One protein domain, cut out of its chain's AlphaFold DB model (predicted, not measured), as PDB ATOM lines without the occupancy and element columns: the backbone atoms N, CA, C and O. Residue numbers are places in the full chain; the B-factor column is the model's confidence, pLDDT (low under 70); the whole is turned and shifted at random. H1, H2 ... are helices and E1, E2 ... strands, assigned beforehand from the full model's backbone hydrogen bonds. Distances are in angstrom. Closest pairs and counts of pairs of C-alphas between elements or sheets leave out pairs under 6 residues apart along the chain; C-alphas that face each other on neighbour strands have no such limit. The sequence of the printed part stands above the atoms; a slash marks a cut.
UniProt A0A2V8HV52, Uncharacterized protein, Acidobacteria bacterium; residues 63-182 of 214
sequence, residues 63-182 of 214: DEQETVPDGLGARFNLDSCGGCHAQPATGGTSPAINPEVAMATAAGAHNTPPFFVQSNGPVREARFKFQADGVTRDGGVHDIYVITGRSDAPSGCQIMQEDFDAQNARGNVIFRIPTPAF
ATOM      1  N   ASP A  63      14.915  30.327  24.128       96.81
ATOM      2  CA  ASP A  63      15.076  31.717  24.573       96.81
ATOM      3  C   ASP A  63      15.360  32.690  23.409       96.81
ATOM      4  O   ASP A  63      15.424  33.903  23.638       96.81
ATOM      5  N   GLU A  64      15.542  32.189  22.184       97.19
ATOM      6  CA  GLU A  64      15.834  33.007  21.009       97.19
ATOM      7  C   GLU A  64      14.656  33.935  20.680       97.19
ATOM      8  O   GLU A  64      13.487  33.563  20.790       97.19
ATOM      9  N   GLN A  65      14.986  35.183  20.335       97.12
ATOM     10  CA  GLN A  65      14.021  36.194  19.910       97.12
ATOM     11  C   GLN A  65      13.982  36.241  18.387       97.12
ATOM     12  O   GLN A  65      14.954  36.645  17.751       97.12
ATOM     13  N   GLU A  66      12.838  35.878  17.832       96.81
ATOM     14  CA  GLU A  66      12.563  35.828  16.406       96.81
ATOM     15  C   GLU A  66      12.226  37.219  15.862       96.81
ATOM     16  O   GLU A  66      11.332  37.922  16.355       96.81
ATOM     17  N   THR A  67      12.898  37.620  14.785       97.44
ATOM     18  CA  THR A  67      12.485  38.783  13.995       97.44
ATOM     19  C   THR A  67      11.558  38.369  12.853       97.44
ATOM     20  O   THR A  67      11.308  37.187  12.598       97.44
ATOM     21  N   VAL A  68      11.009  39.348  12.128       97.31
ATOM     22  CA  VAL A  68      10.169  39.040  10.959       97.31
ATOM     23  C   VAL A  68      10.924  38.218   9.894       97.31
ATOM     24  O   VAL A  68      10.340  37.248   9.408       97.31
ATOM     25  N   PRO A  69      12.187  38.539   9.536       96.56
ATOM     26  CA  PRO A  69      13.012  37.686   8.675       96.56
ATOM     27  C   PRO A  69      13.250  36.259   9.179       96.56
ATOM     28  O   PRO A  69      13.382  35.362   8.345       96.56
ATOM     29  N   ASP A  70      13.306  36.056  10.496       95.31
ATOM     30  CA  ASP A  70      13.672  34.762  11.092       95.31
ATOM     31  C   ASP A  70      12.477  33.798  11.160       95.31
ATOM     32  O   ASP A  70      12.632  32.588  11.014       95.31
ATOM     33  N   GLY A  71      11.254  34.338  11.230       94.12
ATOM     34  CA  GLY A  71      10.037  33.528  11.180       94.12
ATOM     35  C   GLY A  71       8.945  33.914  12.166       94.12
ATOM     36  O   GLY A  71       7.987  33.153  12.291       94.12
ATOM     37  N   LEU A  72       9.020  35.092  12.804       96.38
ATOM     38  CA  LEU A  72       8.026  35.581  13.778       96.38
ATOM     39  C   LEU A  72       6.568  35.455  13.296       96.38
ATOM     40  O   LEU A  72       5.648  35.274  14.089       96.38
ATOM     41  N   GLY A  73       6.360  35.540  11.980       95.50
ATOM     42  CA  GLY A  73       5.052  35.444  11.351       95.50
ATOM     43  C   GLY A  73       4.368  36.801  11.218       95.50
ATOM     44  O   GLY A  73       4.766  37.804  11.801       95.50
ATOM     45  N   ALA A  74       3.329  36.857  10.383       96.06
ATOM     46  CA  ALA A  74       2.597  38.099  10.139       96.06
ATOM     47  C   ALA A  74       1.771  38.537  11.363       96.06
ATOM     48  O   ALA A  74       1.593  39.732  11.607       96.06
ATOM     49  N   ARG A  75       1.275  37.563  12.127       97.12
ATOM     50  CA  ARG A  75       0.615  37.749  13.418       97.12
ATOM     51  C   ARG A  75       1.370  36.917  14.451       97.12
ATOM     52  O   ARG A  75       1.892  35.866  14.093       97.12
ATOM     53  N   PHE A  76       1.478  37.424  15.671       97.50
ATOM     54  CA  PHE A  76       2.255  36.800  16.741       97.50
ATOM     55  C   PHE A  76       1.742  37.239  18.120       97.50
ATOM     56  O   PHE A  76       1.105  38.285  18.256       97.50
ATOM     57  N   ASN A  77       2.039  36.450  19.156       96.31
ATOM     58  CA  ASN A  77       1.763  36.816  20.554       96.31
ATOM     59  C   ASN A  77       3.001  37.395  21.248       96.31
ATOM     60  O   ASN A  77       2.917  38.386  21.974       96.31
ATOM     61  N   LEU A  78       4.156  36.783  20.990       97.06
ATOM     62  CA  LEU A  78       5.468  37.185  21.482       97.06
ATOM     63  C   LEU A  78       6.544  36.688  20.507       97.06
ATOM     64  O   LEU A  78       6.232  35.933  19.588       97.06
ATOM     65  N   ASP A  79       7.785  37.120  20.698       96.94
ATOM     66  CA  ASP A  79       8.924  36.841  19.818       96.94
ATOM     67  C   ASP A  79       9.837  35.711  20.301       96.94
ATOM     68  O   ASP A  79      10.785  35.369  19.616       96.94
ATOM     69  N   SER A  80       9.569  35.113  21.459       96.88
ATOM     70  CA  SER A  80      10.359  34.005  22.004       96.88
ATOM     71  C   SER A  80       9.476  33.062  22.812       96.88
ATOM     72  O   SER A  80       8.516  33.490  23.467       96.88
ATOM     73  N   CYS A  81       9.816  31.771  22.841       95.88
ATOM     74  CA  CYS A  81       9.133  30.823  23.726       95.88
ATOM     75  C   CYS A  81       9.430  31.156  25.200       95.88
ATOM     76  O   CYS A  81       8.532  31.154  26.053       95.88
ATOM     77  N   GLY A  82      10.687  31.509  25.481       95.88
ATOM     78  CA  GLY A  82      11.205  31.901  26.788       95.88
ATOM     79  C   GLY A  82      10.513  33.116  27.398       95.88
ATOM     80  O   GLY A  82      10.389  33.175  28.618       95.88
ATOM     81  N   GLY A  83       9.986  34.044  26.594       96.06
ATOM     82  CA  GLY A  83       9.266  35.207  27.111       96.06
ATOM     83  C   GLY A  83       7.934  34.848  27.785       96.06
ATOM     84  O   GLY A  83       7.602  35.384  28.845       96.06
ATOM     85  N   CYS A  84       7.192  33.886  27.232       95.88
ATOM     86  CA  CYS A  84       5.944  33.396  27.825       95.88
ATOM     87  C   CYS A  84       6.193  32.393  28.964       95.88
ATOM     88  O   CYS A  84       5.455  32.368  29.954       95.88
ATOM     89  N   HIS A  85       7.236  31.574  28.826       95.56
ATOM     90  CA  HIS A  85       7.560  30.457  29.709       95.56
ATOM     91  C   HIS A  85       8.802  30.755  30.559       95.56
ATOM     92  O   HIS A  85       9.841  30.115  30.409       95.56
ATOM     93  N   ALA A  86       8.703  31.723  31.470       93.56
ATOM     94  CA  ALA A  86       9.877  32.346  32.091       93.56
ATOM     95  C   ALA A  86      10.013  32.138  33.610       93.56
ATOM     96  O   ALA A  86      11.104  32.299  34.155       93.56
ATOM     97  N   GLN A  87       8.924  31.827  34.325       90.88
ATOM     98  CA  GLN A  87       8.903  31.826  35.794       90.88
ATOM     99  C   GLN A  87       8.713  30.415  36.365       90.88
ATOM    100  O   GLN A  87       7.760  29.728  35.998       90.88
ATOM    101  N   PRO A  88       9.533  29.976  37.333       87.19
ATOM    102  CA  PRO A  88      10.632  30.710  37.974       87.19
ATOM    103  C   PRO A  88      11.961  30.687  37.188       87.19
ATOM    104  O   PRO A  88      12.940  31.267  37.647       87.19
ATOM    105  N   ALA A  89      12.008  29.987  36.056       90.75
ATOM    106  CA  ALA A  89      13.122  29.931  35.112       90.75
ATOM    107  C   ALA A  89      12.572  29.633  33.701       90.75
ATOM    108  O   ALA A  89      11.406  29.240  33.587       90.75
ATOM    109  N   THR A  90      13.397  29.764  32.653       92.69
ATOM    110  CA  THR A  90      13.056  29.351  31.275       92.69
ATOM    111  C   THR A  90      12.433  27.953  31.247       92.69
ATOM    112  O   THR A  90      12.973  27.018  31.841       92.69
ATOM    113  N   GLY A  91      11.314  27.815  30.539       91.75
ATOM    114  CA  GLY A  91      10.444  26.639  30.544       91.75
ATOM    115  C   GLY A  91       9.357  26.690  31.625       91.75
ATOM    116  O   GLY A  91       8.665  25.704  31.851       91.75
ATOM    117  N   GLY A  92       9.213  27.811  32.329       91.75
ATOM    118  CA  GLY A  92       8.238  28.008  33.396       91.75
ATOM    119  C   GLY A  92       6.851  28.449  32.915       91.75
ATOM    120  O   GLY A  92       6.474  28.251  31.763       91.75
ATOM    121  N   THR A  93       6.077  29.056  33.814       91.50
ATOM    122  CA  THR A  93       4.828  29.767  33.482       91.50
ATOM    123  C   THR A  93       5.103  31.248  33.207       91.50
ATOM    124  O   THR A  93       6.260  31.668  33.146       91.50
ATOM    125  N   SER A  94       4.043  32.058  33.105       94.44
ATOM    126  CA  SER A  94       4.157  33.505  32.905       94.44
ATOM    127  C   SER A  94       5.117  34.181  33.898       94.44
ATOM    128  O   SER A  94       5.018  33.910  35.103       94.44
ATOM    129  N   PRO A  95       5.989  35.095  33.430       94.38
ATOM    130  CA  PRO A  95       6.748  35.995  34.294       94.38
ATOM    131  C   PRO A  95       5.838  36.909  35.118       94.38
ATOM    132  O   PRO A  95       4.678  37.139  34.782       94.38
ATOM    133  N   ALA A  96       6.389  37.460  36.202       93.50
ATOM    134  CA  ALA A  96       5.682  38.428  37.043       93.50
ATOM    135  C   ALA A  96       5.407  39.760  36.322       93.50
ATOM    136  O   ALA A  96       4.434  40.441  36.644       93.50
ATOM    137  N   ILE A  97       6.274  40.129  35.374       96.62
ATOM    138  CA  ILE A  97       6.082  41.266  34.475       96.62
ATOM    139  C   ILE A  97       5.723  40.715  33.104       96.62
ATOM    140  O   ILE A  97       6.523  39.987  32.524       96.62
ATOM    141  N   ASN A  98       4.543  41.059  32.595       97.81
ATOM    142  CA  ASN A  98       4.066  40.570  31.309       97.81
ATOM    143  C   ASN A  98       4.839  41.226  30.139       97.81
ATOM    144  O   ASN A  98       4.680  42.435  29.923       97.81
ATOM    145  N   PRO A  99       5.634  40.463  29.361       97.62
ATOM    146  CA  PRO A  99       6.386  40.990  28.224       97.62
ATOM    147  C   PRO A  99       5.502  41.372  27.030       97.62
ATOM    148  O   PRO A  99       5.911  42.212  26.227       97.62
ATOM    149  N   GLU A 100       4.275  40.844  26.932       98.25
ATOM    150  CA  GLU A 100       3.329  41.183  25.862       98.25
ATOM    151  C   GLU A 100       3.061  42.695  25.823       98.25
ATOM    152  O   GLU A 100       2.856  43.252  24.752       98.25
ATOM    153  N   VAL A 101       3.113  43.400  26.962       98.25
ATOM    154  CA  VAL A 101       2.896  44.858  27.011       98.25
ATOM    155  C   VAL A 101       3.945  45.614  26.196       98.25
ATOM    156  O   VAL A 101       3.600  46.495  25.411       98.25
ATOM    157  N   ALA A 102       5.225  45.285  26.382       97.12
ATOM    158  CA  ALA A 102       6.313  45.950  25.668       97.12
ATOM    159  C   ALA A 102       6.316  45.569  24.180       97.12
ATOM    160  O   ALA A 102       6.625  46.398  23.321       97.12
ATOM    161  N   MET A 103       5.903  44.336  23.879       97.69
ATOM    162  CA  MET A 103       5.884  43.796  22.527       97.69
ATOM    163  C   MET A 103       4.978  44.574  21.562       97.69
ATOM    164  O   MET A 103       5.303  44.694  20.382       97.69
ATOM    165  N   ALA A 104       3.901  45.195  22.055       97.81
ATOM    166  CA  ALA A 104       2.967  45.960  21.223       97.81
ATOM    167  C   ALA A 104       3.640  47.040  20.348       97.81
ATOM    168  O   ALA A 104       3.156  47.342  19.256       97.81
ATOM    169  N   THR A 105       4.764  47.595  20.812       97.62
ATOM    170  CA  THR A 105       5.507  48.672  20.127       97.62
ATOM    171  C   THR A 105       6.936  48.284  19.738       97.62
ATOM    172  O   THR A 105       7.694  49.109  19.219       97.62
ATOM    173  N   ALA A 106       7.321  47.025  19.960       96.75
ATOM    174  CA  ALA A 106       8.656  46.537  19.639       96.75
ATOM    175  C   ALA A 106       8.959  46.684  18.140       96.75
ATOM    176  O   ALA A 106       8.070  46.596  17.292       96.75
ATOM    177  N   ALA A 107      10.226  46.957  17.819       96.81
ATOM    178  CA  ALA A 107      10.704  47.229  16.460       96.81
ATOM    179  C   ALA A 107       9.945  48.348  15.709       96.81
ATOM    180  O   ALA A 107      10.054  48.432  14.487       96.81
ATOM    181  N   GLY A 108       9.204  49.217  16.410       96.06
ATOM    182  CA  GLY A 108       8.395  50.281  15.808       96.06
ATOM    183  C   GLY A 108       6.960  49.872  15.467       96.06
ATOM    184  O   GLY A 108       6.271  50.624  14.787       96.06
ATOM    185  N   ALA A 109       6.495  48.706  15.926       96.38
ATOM    186  CA  ALA A 109       5.125  48.258  15.705       96.38
ATOM    187  C   ALA A 109       4.079  49.278  16.190       96.38
ATOM    188  O   ALA A 109       4.292  50.016  17.154       96.38
ATOM    189  N   HIS A 110       2.917  49.282  15.539       93.94
ATOM    190  CA  HIS A 110       1.806  50.185  15.860       93.94
ATOM    191  C   HIS A 110       0.639  49.471  16.564       93.94
ATOM    192  O   HIS A 110      -0.511  49.887  16.426       93.94
ATOM    193  N   ASN A 111       0.896  48.370  17.276       97.62
ATOM    194  CA  ASN A 111      -0.171  47.646  17.961       97.62
ATOM    195  C   ASN A 111      -0.607  48.372  19.238       97.62
ATOM    196  O   ASN A 111       0.134  49.166  19.819       97.62
ATOM    197  N   THR A 112      -1.803  48.041  19.720       97.06
ATOM    198  CA  THR A 112      -2.264  48.432  21.057       97.06
ATOM    199  C   THR A 112      -2.405  47.177  21.917       97.06
ATOM    200  O   THR A 112      -3.010  46.214  21.448       97.06
ATOM    201  N   PRO A 113      -1.878  47.134  23.156       97.56
ATOM    202  CA  PRO A 113      -2.130  46.007  24.051       97.56
ATOM    203  C   PRO A 113      -3.643  45.782  24.228       97.56
ATOM    204  O   PRO A 113      -4.344  46.729  24.598       97.56
ATOM    205  N   PRO A 114      -4.170  44.568  23.982       97.94
ATOM    206  CA  PRO A 114      -5.571  44.264  24.258       97.94
ATOM    207  C   PRO A 114      -5.924  44.481  25.736       97.94
ATOM    208  O   PRO A 114      -5.067  44.351  26.609       97.94
ATOM    209  N   PHE A 115      -7.203  44.716  26.053       97.31
ATOM    210  CA  PHE A 115      -7.665  45.036  27.419       97.31
ATOM    211  C   PHE A 115      -7.255  44.020  28.508       97.31
ATOM    212  O   PHE A 115      -7.233  44.350  29.696       97.31
ATOM    213  N   PHE A 116      -6.980  42.770  28.123       97.00
ATOM    214  CA  PHE A 116      -6.598  41.681  29.024       97.00
ATOM    215  C   PHE A 116      -5.081  41.549  29.233       97.00
ATOM    216  O   PHE A 116      -4.664  40.772  30.096       97.00
ATOM    217  N   VAL A 117      -4.269  42.293  28.482       98.06
ATOM    218  CA  VAL A 117      -2.809  42.323  28.605       98.06
ATOM    219  C   VAL A 117      -2.424  43.449  29.565       98.06
ATOM    220  O   VAL A 117      -2.578  44.632  29.273       98.06
ATOM    221  N   GLN A 118      -1.942  43.076  30.751       97.44
ATOM    222  CA  GLN A 118      -1.578  44.004  31.827       97.44
ATOM    223  C   GLN A 118      -0.156  43.725  32.305       97.44
ATOM    224  O   GLN A 118       0.234  42.567  32.416       97.44
ATOM    225  N   SER A 119       0.597  44.771  32.659       97.00
ATOM    226  CA  SER A 119       2.016  44.650  33.038       97.00
ATOM    227  C   SER A 119       2.256  43.719  34.230       97.00
ATOM    228  O   SER A 119       3.252  43.008  34.241       97.00
ATOM    229  N   ASN A 120       1.343  43.684  35.200       95.62
ATOM    230  CA  ASN A 120       1.382  42.793  36.363       95.62
ATOM    231  C   ASN A 120       0.400  41.608  36.252       95.62
ATOM    232  O   ASN A 120       0.115  40.945  37.250       95.62
ATOM    233  N   GLY A 121      -0.167  41.380  35.066       95.25
ATOM    234  CA  GLY A 121      -1.013  40.228  34.767       95.25
ATOM    235  C   GLY A 121      -0.198  39.049  34.227       95.25
ATOM    236  O   GLY A 121       0.973  39.209  33.892       95.25
ATOM    237  N   PRO A 122      -0.798  37.853  34.109       96.25
ATOM    238  CA  PRO A 122      -0.163  36.761  33.384       96.25
ATOM    239  C   PRO A 122      -0.101  37.082  31.886       96.25
ATOM    240  O   PRO A 122      -0.926  37.847  31.381       96.25
ATOM    241  N   VAL A 123       0.824  36.423  31.193       97.75
ATOM    242  CA  VAL A 123       0.813  36.297  29.727       97.75
ATOM    243  C   VAL A 123      -0.468  35.576  29.305       97.75
ATOM    244  O   VAL A 123      -0.880  34.621  29.982       97.75
ATOM    245  N   ARG A 124      -1.120  36.025  28.227       96.94
ATOM    246  CA  ARG A 124      -2.417  35.490  27.793       96.94
ATOM    247  C   ARG A 124      -2.523  35.362  26.282       96.94
ATOM    248  O   ARG A 124      -2.639  36.348  25.568       96.94
ATOM    249  N   GLU A 125      -2.754  34.133  25.839       95.50
ATOM    250  CA  GLU A 125      -3.241  33.881  24.486       95.50
ATOM    251  C   GLU A 125      -4.768  33.966  24.439       95.50
ATOM    252  O   GLU A 125      -5.473  33.432  25.311       95.50
ATOM    253  N   ALA A 126      -5.295  34.597  23.392       97.00
ATOM    254  CA  ALA A 126      -6.724  34.673  23.144       97.00
ATOM    255  C   ALA A 126      -7.186  33.531  22.232       97.00
ATOM    256  O   ALA A 126      -6.542  33.166  21.255       97.00
ATOM    257  N   ARG A 127      -8.359  32.972  22.525       97.06
ATOM    258  CA  ARG A 127      -9.106  32.126  21.590       97.06
ATOM    259  C   ARG A 127     -10.509  32.673  21.443       97.06
ATOM    260  O   ARG A 127     -11.123  33.069  22.439       97.06
ATOM    261  N   PHE A 128     -11.047  32.620  20.233       96.50
ATOM    262  CA  PHE A 128     -12.463  32.881  20.033       96.50
ATOM    263  C   PHE A 128     -13.271  31.597  20.234       96.50
ATOM    264  O   PHE A 128     -12.814  30.483  19.970       96.50
ATOM    265  N   LYS A 129     -14.475  31.721  20.796       96.12
ATOM    266  CA  LYS A 129     -15.376  30.578  21.014       96.12
ATOM    267  C   LYS A 129     -16.047  30.173  19.703       96.12
ATOM    268  O   LYS A 129     -16.278  28.981  19.489       96.12
ATOM    269  N   PHE A 130     -16.365  31.157  18.868       96.94
ATOM    270  CA  PHE A 130     -17.109  31.028  17.625       96.94
ATOM    271  C   PHE A 130     -16.519  31.917  16.530       96.94
ATOM    272  O   PHE A 130     -15.908  32.948  16.820       96.94
ATOM    273  N   GLN A 131     -16.738  31.518  15.280       94.81
ATOM    274  CA  GLN A 131     -16.431  32.315  14.098       94.81
ATOM    275  C   GLN A 131     -17.404  33.499  13.971       94.81
ATOM    276  O   GLN A 131     -18.293  33.708  14.802       94.81
ATOM    277  N   ALA A 132     -17.256  34.286  12.902       91.38
ATOM    278  CA  ALA A 132     -18.094  35.458  12.644       91.38
ATOM    279  C   ALA A 132     -19.597  35.138  12.512       91.38
ATOM    280  O   ALA A 132     -20.423  36.010  12.775       91.38
ATOM    281  N   ASP A 133     -19.951  33.903  12.139       92.62
ATOM    282  CA  ASP A 133     -21.339  33.436  12.044       92.62
ATOM    283  C   ASP A 133     -22.022  33.233  13.413       92.62
ATOM    284  O   ASP A 133     -23.240  33.078  13.477       92.62
ATOM    285  N   GLY A 134     -21.252  33.237  14.508       92.50
ATOM    286  CA  GLY A 134     -21.739  33.036  15.872       92.50
ATOM    287  C   GLY A 134     -22.188  31.608  16.198       92.50
ATOM    288  O   GLY A 134     -22.698  31.378  17.295       92.50
ATOM    289  N   VAL A 135     -22.006  30.651  15.285       94.12
ATOM    290  CA  VAL A 135     -22.486  29.267  15.426       94.12
ATOM    291  C   VAL A 135     -21.333  28.279  15.299       94.12
ATOM    292  O   VAL A 135     -21.208  27.360  16.114       94.12
ATOM    293  N   THR A 136     -20.460  28.469  14.313       97.06
ATOM    294  CA  THR A 136     -19.345  27.563  14.057       97.06
ATOM    295  C   THR A 136     -18.253  27.787  15.091       97.06
ATOM    296  O   THR A 136     -17.873  28.921  15.379       97.06
ATOM    297  N   ARG A 137     -17.728  26.704  15.679       96.75
ATOM    298  CA  ARG A 137     -16.609  26.791  16.626       96.75
ATOM    299  C   ARG A 137     -15.364  27.258  15.880       96.75
ATOM    300  O   ARG A 137     -15.025  26.705  14.840       96.75
ATOM    301  N   ASP A 138     -14.704  28.267  16.431       96.00
ATOM    302  CA  ASP A 138     -13.503  28.842  15.828       96.00
ATOM    303  C   ASP A 138     -12.325  27.862  15.910       96.00
ATOM    304  O   ASP A 138     -11.740  27.492  14.899       96.00
ATOM    305  N   GLY A 139     -12.048  27.348  17.114       89.56
ATOM    306  CA  GLY A 139     -11.050  26.299  17.340       89.56
ATOM    307  C   GLY A 139      -9.596  26.783  17.343       89.56
ATOM    308  O   GLY A 139      -8.728  26.035  17.807       89.56
ATOM    309  N   GLY A 140      -9.338  28.024  16.928       89.38
ATOM    310  CA  GLY A 140      -8.013  28.621  16.815       89.38
ATOM    311  C   GLY A 140      -7.555  29.375  18.059       89.38
ATOM    312  O   GLY A 140      -8.324  29.643  18.989       89.38
ATOM    313  N   VAL A 141      -6.258  29.671  18.070       93.25
ATOM    314  CA  VAL A 141      -5.662  30.771  18.839       93.25
ATOM    315  C   VAL A 141      -5.651  31.989  17.924       93.25
ATOM    316  O   VAL A 141      -5.451  31.841  16.722       93.25
ATOM    317  N   HIS A 142      -5.935  33.157  18.489       96.00
ATOM    318  CA  HIS A 142      -5.911  34.435  17.788       96.00
ATOM    319  C   HIS A 142      -4.741  35.230  18.327       96.00
ATOM    320  O   HIS A 142      -4.714  35.560  19.516       96.00
ATOM    321  N   ASP A 143      -3.785  35.479  17.444       97.06
ATOM    322  CA  ASP A 143      -2.569  36.189  17.784       97.06
ATOM    323  C   ASP A 143      -2.872  37.643  18.128       97.06
ATOM    324  O   ASP A 143      -3.649  38.312  17.450       97.06
ATOM    325  N   ILE A 144      -2.278  38.138  19.208       97.31
ATOM    326  CA  ILE A 144      -2.659  39.434  19.762       97.31
ATOM    327  C   ILE A 144      -1.994  40.612  19.060       97.31
ATOM    328  O   ILE A 144      -2.488  41.725  19.210       97.31
ATOM    329  N   TYR A 145      -0.920  40.403  18.295       98.25
ATOM    330  CA  TYR A 145      -0.188  41.454  17.593       98.25
ATOM    331  C   TYR A 145       0.043  41.136  16.123       98.25
ATOM    332  O   TYR A 145       0.016  39.988  15.684       98.25
ATOM    333  N   VAL A 146       0.296  42.193  15.352       98.19
ATOM    334  CA  VAL A 146       0.645  42.117  13.936       98.19
ATOM    335  C   VAL A 146       1.940  42.865  13.634       98.19
ATOM    336  O   VAL A 146       2.343  43.771  14.366       98.19
ATOM    337  N   ILE A 147       2.594  42.514  12.525       97.88
ATOM    338  CA  ILE A 147       3.883  43.114  12.131       97.88
ATOM    339  C   ILE A 147       3.768  44.516  11.508       97.88
ATOM    340  O   ILE A 147       4.779  45.130  11.169       97.88
ATOM    341  N   THR A 148       2.556  45.051  11.343       97.38
ATOM    342  CA  THR A 148       2.342  46.382  10.757       97.38
ATOM    343  C   THR A 148       3.060  47.473  11.562       97.38
ATOM    344  O   THR A 148       2.901  47.591  12.777       97.38
ATOM    345  N   GLY A 149       3.842  48.295  10.859       95.62
ATOM    346  CA  GLY A 149       4.645  49.378  11.439       95.62
ATOM    347  C   GLY A 149       6.046  48.956  11.881       95.62
ATOM    348  O   GLY A 149       6.914  49.815  12.012       95.62
ATOM    349  N   ARG A 150       6.314  47.652  12.038       97.44
ATOM    350  CA  ARG A 150       7.656  47.202  12.400       97.44
ATOM    351  C   ARG A 150       8.675  47.534  11.309       97.44
ATOM    352  O   ARG A 150       8.401  47.422  10.116       97.44
ATOM    353  N   SER A 151       9.874  47.895  11.743       96.94
ATOM    354  CA  SER A 151      11.023  48.225  10.890       96.94
ATOM    355  C   SER A 151      11.586  47.030  10.117       96.94
ATOM    356  O   SER A 151      12.200  47.225   9.071       96.94
ATOM    357  N   ASP A 152      11.355  45.812  10.604       96.69
ATOM    358  CA  ASP A 152      11.745  44.545   9.981       96.69
ATOM    359  C   ASP A 152      10.616  43.914   9.139       96.69
ATOM    360  O   ASP A 152      10.809  42.859   8.537       96.69
ATOM    361  N   ALA A 153       9.445  44.558   9.044       97.00
ATOM    362  CA  ALA A 153       8.350  44.083   8.205       97.00
ATOM    363  C   ALA A 153       8.559  44.423   6.714       97.00
ATOM    364  O   ALA A 153       9.130  45.466   6.380       97.00
ATOM    365  N   PRO A 154       8.029  43.603   5.782       95.31
ATOM    366  CA  PRO A 154       8.034  43.930   4.362       95.31
ATOM    367  C   PRO A 154       7.373  45.282   4.073       95.31
ATOM    368  O   PRO A 154       6.333  45.628   4.645       95.31
ATOM    369  N   SER A 155       7.942  46.032   3.127       94.12
ATOM    370  CA  SER A 155       7.419  47.341   2.729       94.12
ATOM    371  C   SER A 155       5.957  47.245   2.284       94.12
ATOM    372  O   SER A 155       5.626  46.439   1.414       94.12
ATOM    373  N   GLY A 156       5.097  48.100   2.839       92.44
ATOM    374  CA  GLY A 156       3.672  48.126   2.499       92.44
ATOM    375  C   GLY A 156       2.809  47.112   3.255       92.44
ATOM    376  O   GLY A 156       1.650  46.938   2.891       92.44
ATOM    377  N   CYS A 157       3.321  46.461   4.308       94.94
ATOM    378  CA  CYS A 157       2.488  45.662   5.206       94.94
ATOM    379  C   CYS A 157       1.401  46.535   5.871       94.94
ATOM    380  O   CYS A 157       1.706  47.597   6.416       94.94
ATOM    381  N   GLN A 158       0.134  46.110   5.783       95.50
ATOM    382  CA  GLN A 158      -1.052  46.848   6.262       95.50
ATOM    383  C   GLN A 158      -2.085  45.919   6.927       95.50
ATOM    384  O   GLN A 158      -3.288  46.179   6.901       95.50
ATOM    385  N   ILE A 159      -1.647  44.788   7.483       96.19
ATOM    386  CA  ILE A 159      -2.556  43.895   8.211       96.19
ATOM    387  C   ILE A 159      -3.033  44.565   9.503       96.19
ATOM    388  O   ILE A 159      -2.309  45.347  10.122       96.19
ATOM    389  N   MET A 160      -4.257  44.257   9.912       95.88
ATOM    390  CA  MET A 160      -4.863  44.837  11.107       95.88
ATOM    391  C   MET A 160      -4.898  43.822  12.245       95.88
ATOM    392  O   MET A 160      -5.234  42.650  12.024       95.88
ATOM    393  N   GLN A 161      -4.576  44.310  13.441       96.50
ATOM    394  CA  GLN A 161      -4.801  43.626  14.711       96.50
ATOM    395  C   GLN A 161      -6.297  43.314  14.880       96.50
ATOM    396  O   GLN A 161      -7.150  44.087  14.435       96.50
ATOM    397  N   GLU A 162      -6.626  42.176  15.489       95.69
ATOM    398  CA  GLU A 162      -7.998  41.810  15.828       95.69
ATOM    399  C   GLU A 162      -8.633  42.820  16.795       95.69
ATOM    400  O   GLU A 162      -8.014  43.303  17.743       95.69
ATOM    401  N   ASP A 163      -9.930  43.062  16.606       96.12
ATOM    402  CA  ASP A 163     -10.743  43.829  17.546       96.12
ATOM    403  C   ASP A 163     -11.193  42.933  18.713       96.12
ATOM    404  O   ASP A 163     -12.291  42.359  18.729       96.12
ATOM    405  N   PHE A 164     -10.303  42.768  19.692       97.50
ATOM    406  CA  PHE A 164     -10.575  41.976  20.891       97.50
ATOM    407  C   PHE A 164     -11.682  42.573  21.770       97.50
ATOM    408  O   PHE A 164     -12.382  41.816  22.451       97.50
ATOM    409  N   ASP A 165     -11.891  43.890  21.730       97.44
ATOM    410  CA  ASP A 165     -12.957  44.558  22.481       97.44
ATOM    411  C   ASP A 165     -14.332  44.183  21.926       97.44
ATOM    412  O   ASP A 165     -15.225  43.790  22.684       97.44
ATOM    413  N   ALA A 166     -14.498  44.193  20.600       96.38
ATOM    414  CA  ALA A 166     -15.728  43.746  19.953       96.38
ATOM    415  C   ALA A 166     -16.014  42.260  20.219       96.38
ATOM    416  O   ALA A 166     -17.165  41.876  20.447       96.38
ATOM    417  N   GLN A 167     -14.982  41.413  20.221       96.75
ATOM    418  CA  GLN A 167     -15.138  39.988  20.529       96.75
ATOM    419  C   GLN A 167     -15.513  39.767  21.996       96.75
ATOM    420  O   GLN A 167     -16.368  38.931  22.304       96.75
ATOM    421  N   ASN A 168     -14.931  40.541  22.911       96.69
ATOM    422  CA  ASN A 168     -15.269  40.484  24.327       96.69
ATOM    423  C   ASN A 168     -16.692  40.988  24.600       96.69
ATOM    424  O   ASN A 168     -17.430  40.343  25.342       96.69
ATOM    425  N   ALA A 169     -17.125  42.062  23.931       97.00
ATOM    426  CA  ALA A 169     -18.497  42.568  24.015       97.00
ATOM    427  C   ALA A 169     -19.541  41.523  23.573       97.00
ATOM    428  O   ALA A 169     -20.667  41.511  24.067       97.00
ATOM    429  N   ARG A 170     -19.157  40.599  22.683       95.44
ATOM    430  CA  ARG A 170     -19.972  39.449  22.249       95.44
ATOM    431  C   ARG A 170     -19.843  38.225  23.162       95.44
ATOM    432  O   ARG A 170     -20.422  37.181  22.876       95.44
ATOM    433  N   GLY A 171     -19.046  38.307  24.228       95.94
ATOM    434  CA  GLY A 171     -18.720  37.172  25.088       95.94
ATOM    435  C   GLY A 171     -17.972  36.056  24.352       95.94
ATOM    436  O   GLY A 171     -18.047  34.898  24.772       95.94
ATOM    437  N   ASN A 172     -17.276  36.376  23.257       97.06
ATOM    438  CA  ASN A 172     -16.673  35.406  22.346       97.06
ATOM    439  C   ASN A 172     -15.205  35.087  22.667       97.06
ATOM    440  O   ASN A 172     -14.622  34.241  22.009       97.06
ATOM    441  N   VAL A 173     -14.600  35.706  23.681       97.00
ATOM    442  CA  VAL A 173     -13.182  35.491  24.019       97.00
ATOM    443  C   VAL A 173     -13.040  34.521  25.194       97.00
ATOM    444  O   VAL A 173     -13.826  34.546  26.145       97.00
ATOM    445  N   ILE A 174     -12.041  33.645  25.122       96.56
ATOM    446  CA  ILE A 174     -11.493  32.882  26.250       96.56
ATOM    447  C   ILE A 174      -9.971  32.997  26.241       96.56
ATOM    448  O   ILE A 174      -9.374  33.234  25.194       96.56
ATOM    449  N   PHE A 175      -9.348  32.779  27.396       95.94
ATOM    450  CA  PHE A 175      -7.905  32.934  27.556       95.94
ATOM    451  C   PHE A 175      -7.220  31.614  27.886       95.94
ATOM    452  O   PHE A 175      -7.777  30.766  28.596       95.94
ATOM    453  N   ARG A 176      -5.987  31.471  27.407       93.44
ATOM    454  CA  ARG A 176      -5.016  30.481  27.880       93.44
ATOM    455  C   ARG A 176      -3.860  31.203  28.562       93.44
ATOM    456  O   ARG A 176      -3.597  32.362  28.270       93.44
ATOM    457  N   ILE A 177      -3.221  30.509  29.496       93.31
ATOM    458  CA  ILE A 177      -1.996  30.963  30.151       93.31
ATOM    459  C   ILE A 177      -0.887  29.950  29.842       93.31
ATOM    460  O   ILE A 177      -1.202  28.758  29.726       93.31
ATOM    461  N   PRO A 178       0.376  30.390  29.735       91.12
ATOM    462  CA  PRO A 178       1.516  29.506  29.539       91.12
ATOM    463  C   PRO A 178       1.575  28.401  30.594       91.12
ATOM    464  O   PRO A 178       1.616  28.663  31.801       91.12
ATOM    465  N   THR A 179       1.587  27.154  30.135       89.12
ATOM    466  CA  THR A 179       1.830  25.972  30.969       89.12
ATOM    467  C   THR A 179       3.329  25.745  31.123       89.12
ATOM    468  O   THR A 179       4.053  25.919  30.149       89.12
ATOM    469  N   PRO A 180       3.838  25.322  32.287       88.75
ATOM    470  CA  PRO A 180       5.267  25.077  32.412       88.75
ATOM    471  C   PRO A 180       5.675  23.844  31.590       88.75
ATOM    472  O   PRO A 180       4.954  22.848  31.553       88.75
ATOM    473  N   ALA A 181       6.840  23.908  30.949       87.00
ATOM    474  CA  ALA A 181       7.486  22.797  30.250       87.00
ATOM    475  C   ALA A 181       8.160  21.803  31.217       87.00
ATOM    476  O   ALA A 181       8.523  20.693  30.834       87.00
ATOM    477  N   PHE A 182       8.324  22.185  32.486       83.38
ATOM    478  CA  PHE A 182       8.795  21.317  33.561       83.38
ATOM    479  C   PHE A 182       7.777  21.234  34.703       83.38
ATOM    480  O   PHE A 182       6.873  22.052  34.834       83.38
TER     481      PHE A 182
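This is residues 63 to 182 of the 214 residues of an uncharacterized protein of Acidobacteria bacterium (UniProt A0A2V8HV52). Look for little regular structure: long loops fold into a compact body, with the short ribbon E1 E2 and helix H3 towards one end and the small helices H1 and H2 towards the other. A short antiparallel pairing, residues 75 to 76 with 145 to 146, ties two loops together. The 120 printed residues hold H1 H2 E1 H3 E2 in that order, mixed in class, with only 22 residues in them. The radius of gyration of the C-alphas is 14.6 A, the spans 40 by 38 by 22 A.

Find C-alpha 81 at (9.133, 30.823, 23.726), where H1, residues 81 to 84, begins. H2 is residues 100 to 103, E1 125 to 128, 10.3 A long, and H3 164 to 169, 8.5 A. E2, residues 173 to 176, 10.3 A, ends at (-5.016, 30.481, 27.880).

E1 and E2 are antiparallel, 145 degrees; find N 127 and O 174 within hydrogen-bond range, 2.9 A. The closest C-alphas of H3 and E2, Gln 167 and Val 173, are 6.0 A apart. H1 and H2 are only just apart, closest 8.4 A. In H3 every O i to N i+4 pair is within range; H1 and H2 are too short for one.

The farthest C-alphas, Ala 89 and Asp 133, are 41.6 A apart. The printed part has no cut; H3 to E2 is a tight link, the others long. No printed residue is under 70 in pLDDT.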